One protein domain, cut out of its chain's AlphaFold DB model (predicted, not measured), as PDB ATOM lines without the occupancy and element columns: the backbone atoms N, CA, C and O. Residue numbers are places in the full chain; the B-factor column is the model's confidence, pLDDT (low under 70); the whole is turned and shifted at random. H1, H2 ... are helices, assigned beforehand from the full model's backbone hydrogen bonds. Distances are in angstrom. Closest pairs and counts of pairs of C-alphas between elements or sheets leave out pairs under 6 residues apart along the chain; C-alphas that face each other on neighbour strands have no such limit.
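AT A GLANCE: This is residues 54 to 95 of the 200 residues of the protein "phosducin-like protein 3 isoform X3" of Coffea arabica (UniProt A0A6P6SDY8). Three helices follow one another in an open, hook-like chain, with no helix packed on another. The short H1 and H2 make the curved end, and H3 is a long arm; residues 68 to 95 stick out free. The printed part has 42 residues, with named helices H1, H2, H3 in that order and no named strand: all helix. It is extended, with a radius of gyration of the C-alphas of 16.2 A, and spans 49 by 21 by 9 A.

HOW THE PARTS SIT: H1, residues 54 to 57, and H2, residues 61 to 71, are only just apart, at 8.2 A between their closest C-alphas. H2 and H3, residues 75 to 93, meet only through their link. H1 and H3 are apart. Every O i to N i+4 pair is within hydrogen-bond range in H3, and 5 of 7 in H2; H1 is too short for such a pair.

IN THESE COORDINATES: H1 begins at C-alpha 54 (-5.886, -26.570, -56.182). H2 is 14.9 A long. H3 is 26.3 A long and ends at C-alpha 93 (-14.626, -50.640, -25.761).

THE WHOLE: The C-alphas farthest apart, of Glu 62 and Ala 95, are 48.8 A apart. The printed part has no cut, and both links are tight. The model's pLDDT is under 70 at residues 67 to 75 and 89 to 95.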
ATOM      1  N   ALA A  54      -6.199 -27.293 -54.951       73.25
ATOM      2  CA  ALA A  54      -5.886 -26.570 -56.182       73.25
ATOM      3  C   ALA A  54      -6.290 -27.325 -57.464       73.25
ATOM      4  O   ALA A  54      -6.490 -26.696 -58.492       73.25
ATOM      5  N   TRP A  55      -6.409 -28.658 -57.410       76.06
ATOM      6  CA  TRP A  55      -6.927 -29.469 -58.518       76.06
ATOM      7  C   TRP A  55      -8.449 -29.323 -58.654       76.06
ATOM      8  O   TRP A  55      -8.967 -29.372 -59.762       76.06
ATOM      9  N   VAL A  56      -9.153 -29.123 -57.534       72.38
ATOM     10  CA  VAL A  56     -10.606 -28.883 -57.509       72.38
ATOM     11  C   VAL A  56     -10.931 -27.459 -57.967       72.38
ATOM     12  O   VAL A  56     -11.868 -27.273 -58.729       72.38
ATOM     13  N   ASP A  57     -10.136 -26.469 -57.556       77.31
ATOM     14  CA  ASP A  57     -10.362 -25.057 -57.904       77.31
ATOM     15  C   ASP A  57     -10.147 -24.745 -59.406       77.31
ATOM     16  O   ASP A  57     -10.624 -23.722 -59.891       77.31
ATOM     17  N   ASP A  58      -9.424 -25.603 -60.136       79.69
ATOM     18  CA  ASP A  58      -9.166 -25.466 -61.582       79.69
ATOM     19  C   ASP A  58     -10.285 -26.080 -62.449       79.69
ATOM     20  O   ASP A  58     -10.320 -25.885 -63.664       79.69
ATOM     21  N   LYS A  59     -11.214 -26.822 -61.831       80.00
ATOM     22  CA  LYS A  59     -12.339 -27.464 -62.515       80.00
ATOM     23  C   LYS A  59     -13.489 -26.486 -62.745       80.00
ATOM     24  O   LYS A  59     -13.809 -25.655 -61.898       80.00
ATOM     25  N   THR A  60     -14.120 -26.596 -63.909       78.50
ATOM     26  CA  THR A  60     -15.337 -25.849 -64.245       78.50
ATOM     27  C   THR A  60     -16.564 -26.517 -63.616       78.50
ATOM     28  O   THR A  60     -16.539 -27.708 -63.324       78.50
ATOM     29  N   GLU A  61     -17.642 -25.754 -63.408       72.19
ATOM     30  CA  GLU A  61     -18.877 -26.237 -62.757       72.19
ATOM     31  C   GLU A  61     -19.457 -27.493 -63.433       72.19
ATOM     32  O   GLU A  61     -19.801 -28.455 -62.762       72.19
ATOM     33  N   GLU A  62     -19.481 -27.519 -64.766       73.75
ATOM     34  CA  GLU A  62     -19.976 -28.656 -65.558       73.75
ATOM     35  C   GLU A  62     -19.110 -29.916 -65.353       73.75
ATOM     36  O   GLU A  62     -19.619 -31.025 -65.245       73.75
ATOM     37  N   GLU A  63     -17.792 -29.750 -65.198       75.44
ATOM     38  CA  GLU A  63     -16.880 -30.861 -64.905       75.44
ATOM     39  C   GLU A  63     -16.951 -31.327 -63.441       75.44
ATOM     40  O   GLU A  63     -16.538 -32.446 -63.136       75.44
ATOM     41  N   LEU A  64     -17.416 -30.468 -62.528       77.06
ATOM     42  CA  LEU A  64     -17.697 -30.818 -61.135       77.06
ATOM     43  C   LEU A  64     -18.998 -31.621 -61.019       77.06
ATOM     44  O   LEU A  64     -19.014 -32.576 -60.247       77.06
ATOM     45  N   GLU A  65     -20.029 -31.279 -61.800       73.00
ATOM     46  CA  GLU A  65     -21.296 -32.028 -61.888       73.00
ATOM     47  C   GLU A  65     -21.076 -33.448 -62.440       73.00
ATOM     48  O   GLU A  65     -21.522 -34.418 -61.833       73.00
ATOM     49  N   ASP A  66     -20.295 -33.616 -63.514       75.81
ATOM     50  CA  ASP A  66     -19.958 -34.951 -64.043       75.81
ATOM     51  C   ASP A  66     -19.162 -35.808 -63.032       75.81
ATOM     52  O   ASP A  66     -19.288 -37.032 -62.991       75.81
ATOM     53  N   LEU A  67     -18.331 -35.172 -62.195       69.69
ATOM     54  CA  LEU A  67     -17.578 -35.843 -61.128       69.69
ATOM     55  C   LEU A  67     -18.433 -36.142 -59.886       69.69
ATOM     56  O   LEU A  67     -18.020 -36.968 -59.070       69.69
ATOM     57  N   GLU A  68     -19.580 -35.480 -59.714       63.59
ATOM     58  CA  GLU A  68     -20.527 -35.742 -58.625       63.59
ATOM     59  C   GLU A  68     -21.120 -37.147 -58.767       63.59
ATOM     60  O   GLU A  68     -21.073 -37.912 -57.805       63.59
ATOM     61  N   ASP A  69     -21.537 -37.533 -59.977       62.69
ATOM     62  CA  ASP A  69     -22.079 -38.867 -60.283       62.69
ATOM     63  C   ASP A  69     -21.045 -39.994 -60.059       62.69
ATOM     64  O   ASP A  69     -21.383 -41.060 -59.541       62.69
ATOM     65  N   ASP A  70     -19.762 -39.757 -60.370       62.66
ATOM     66  CA  ASP A  70     -18.659 -40.702 -60.112       62.66
ATOM     67  C   ASP A  70     -18.298 -40.812 -58.611       62.66
ATOM     68  O   ASP A  70     -17.738 -41.817 -58.158       62.66
ATOM     69  N   LEU A  71     -18.582 -39.770 -57.820       57.16
ATOM     70  CA  LEU A  71     -18.373 -39.735 -56.364       57.16
ATOM     71  C   LEU A  71     -19.585 -40.250 -55.574       57.16
ATOM     72  O   LEU A  71     -19.421 -40.642 -54.412       57.16
ATOM     73  N   ASP A  72     -20.761 -40.294 -56.204       53.28
ATOM     74  CA  ASP A  72     -21.994 -40.898 -55.690       53.28
ATOM     75  C   ASP A  72     -21.973 -42.439 -55.741       53.28
ATOM     76  O   ASP A  72     -22.905 -43.110 -55.285       53.28
ATOM     77  N   ASP A  73     -20.851 -43.028 -56.176       57.28
ATOM     78  CA  ASP A  73     -20.474 -44.403 -55.867       57.28
ATOM     79  C   ASP A  73     -20.288 -44.558 -54.343       57.28
ATOM     80  O   ASP A  73     -19.193 -44.512 -53.770       57.28
ATOM     81  N   ASP A  74     -21.429 -44.799 -53.697       58.75
ATOM     82  CA  ASP A  74     -21.780 -45.184 -52.325       58.75
ATOM     83  C   ASP A  74     -20.682 -45.884 -51.493       58.75
ATOM     84  O   ASP A  74     -20.673 -45.859 -50.259       58.75
ATOM     85  N   ARG A  75     -19.721 -46.525 -52.153       67.19
ATOM     86  CA  ARG A  75     -18.565 -47.205 -51.582       67.19
ATOM     87  C   ARG A  75     -17.714 -46.301 -50.688       67.19
ATOM     88  O   ARG A  75     -17.359 -46.733 -49.590       67.19
ATOM     89  N   PHE A  76     -17.413 -45.065 -51.090       71.50
ATOM     90  CA  PHE A  76     -16.577 -44.170 -50.271       71.50
ATOM     91  C   PHE A  76     -17.292 -43.741 -48.979       71.50
ATOM     92  O   PHE A  76     -16.736 -43.846 -47.879       71.50
ATOM     93  N   LEU A  77     -18.559 -43.333 -49.085       71.50
ATOM     94  CA  LEU A  77     -19.401 -42.966 -47.943       71.50
ATOM     95  C   LEU A  77     -19.637 -44.154 -47.001       71.50
ATOM     96  O   LEU A  77     -19.581 -44.002 -45.776       71.50
ATOM     97  N   GLN A  78     -19.841 -45.354 -47.548       73.62
ATOM     98  CA  GLN A  78     -19.962 -46.590 -46.777       73.62
ATOM     99  C   GLN A  78     -18.663 -46.938 -46.042       73.62
ATOM    100  O   GLN A  78     -18.704 -47.275 -44.852       73.62
ATOM    101  N   GLU A  79     -17.509 -46.827 -46.703       78.12
ATOM    102  CA  GLU A  79     -16.197 -47.053 -46.096       78.12
ATOM    103  C   GLU A  79     -15.914 -46.034 -44.986       78.12
ATOM    104  O   GLU A  79     -15.511 -46.421 -43.884       78.12
ATOM    105  N   TYR A  80     -16.226 -44.756 -45.207       80.88
ATOM    106  CA  TYR A  80     -16.095 -43.711 -44.195       80.88
ATOM    107  C   TYR A  80     -17.028 -43.947 -43.001       80.88
ATOM    108  O   TYR A  80     -16.597 -43.898 -41.845       80.88
ATOM    109  N   ARG A  81     -18.298 -44.296 -43.249       82.81
ATOM    110  CA  ARG A  81     -19.267 -44.626 -42.195       82.81
ATOM    111  C   ARG A  81     -18.812 -45.834 -41.383       82.81
ATOM    112  O   ARG A  81     -18.880 -45.808 -40.153       82.81
ATOM    113  N   LYS A  82     -18.309 -46.876 -42.048       82.25
ATOM    114  CA  LYS A  82     -17.760 -48.078 -41.410       82.25
ATOM    115  C   LYS A  82     -16.524 -47.750 -40.574       82.25
ATOM    116  O   LYS A  82     -16.439 -48.207 -39.435       82.25
ATOM    117  N   LYS A  83     -15.616 -46.919 -41.095       85.81
ATOM    118  CA  LYS A  83     -14.414 -46.456 -40.392       85.81
ATOM    119  C   LYS A  83     -14.770 -45.653 -39.139       85.81
ATOM    120  O   LYS A  83     -14.326 -46.003 -38.050       85.81
ATOM    121  N   ARG A  84     -15.673 -44.672 -39.249       87.75
ATOM    122  CA  ARG A  84     -16.159 -43.875 -38.108       87.75
ATOM    123  C   ARG A  84     -16.863 -44.724 -37.054       87.75
ATOM    124  O   ARG A  84     -16.665 -44.514 -35.858       87.75
ATOM    125  N   LEU A  85     -17.672 -45.701 -37.468       79.50
ATOM    126  CA  LEU A  85     -18.346 -46.603 -36.534       79.50
ATOM    127  C   LEU A  85     -17.355 -47.543 -35.831       79.50
ATOM    128  O   LEU A  85     -17.552 -47.861 -34.661       79.50
ATOM    129  N   ALA A  86     -16.296 -47.974 -36.521       80.94
ATOM    130  CA  ALA A  86     -15.222 -48.769 -35.936       80.94
ATOM    131  C   ALA A  86     -14.422 -47.959 -34.907       80.94
ATOM    132  O   ALA A  86     -14.258 -48.432 -33.788       80.94
ATOM    133  N   GLU A  87     -14.033 -46.724 -35.231       78.56
ATOM    134  CA  GLU A  87     -13.377 -45.796 -34.297       78.56
ATOM    135  C   GLU A  87     -14.233 -45.558 -33.044       78.56
ATOM    136  O   GLU A  87     -13.761 -45.718 -31.921       78.56
ATOM    137  N   MET A  88     -15.525 -45.254 -33.217       72.00
ATOM    138  CA  MET A  88     -16.456 -45.050 -32.100       72.00
ATOM    139  C   MET A  88     -16.646 -46.313 -31.252       72.00
ATOM    140  O   MET A  88     -16.761 -46.222 -30.031       72.00
ATOM    141  N   ARG A  89     -16.682 -47.497 -31.877       69.38
ATOM    142  CA  ARG A  89     -16.740 -48.782 -31.163       69.38
ATOM    143  C   ARG A  89     -15.455 -49.055 -30.399       69.38
ATOM    144  O   ARG A  89     -15.538 -49.562 -29.288       69.38
ATOM    145  N   GLU A  90     -14.300 -48.724 -30.963       69.06
ATOM    146  CA  GLU A  90     -13.009 -48.876 -30.295       69.06
ATOM    147  C   GLU A  90     -12.946 -47.978 -29.057       69.06
ATOM    148  O   GLU A  90     -12.682 -48.463 -27.964       69.06
ATOM    149  N   LEU A  91     -13.350 -46.710 -29.185       64.31
ATOM    150  CA  LEU A  91     -13.460 -45.782 -28.055       64.31
ATOM    151  C   LEU A  91     -14.474 -46.247 -27.000       64.31
ATOM    152  O   LEU A  91     -14.229 -46.110 -25.804       64.31
ATOM    153  N   ALA A  92     -15.597 -46.839 -27.413       60.41
ATOM    154  CA  ALA A  92     -16.594 -47.378 -26.491       60.41
ATOM    155  C   ALA A  92     -16.126 -48.662 -25.776       60.41
ATOM    156  O   ALA A  92     -16.489 -48.877 -24.621       60.41
ATOM    157  N   LYS A  93     -15.295 -49.498 -26.417       59.53
ATOM    158  CA  LYS A  93     -14.626 -50.640 -25.761       59.53
ATOM    159  C   LYS A  93     -13.621 -50.184 -24.700       59.53
ATOM    160  O   LYS A  93     -13.337 -50.944 -23.780       59.53
ATOM    161  N   ILE A  94     -13.123 -48.949 -24.788       57.50
ATOM    162  CA  ILE A  94     -12.240 -48.333 -23.783       57.50
ATOM    163  C   ILE A  94     -13.037 -47.852 -22.551       57.50
ATOM    164  O   ILE A  94     -12.486 -47.202 -21.665       57.50
ATOM    165  N   ALA A  95     -14.318 -48.217 -22.399       57.94
ATOM    166  CA  ALA A  95     -15.001 -48.145 -21.107       57.94
ATOM    167  C   ALA A  95     -14.388 -49.172 -20.127       57.94
ATOM    168  O   ALA A  95     -14.979 -50.202 -19.817       57.94
TER     169      ALA A  95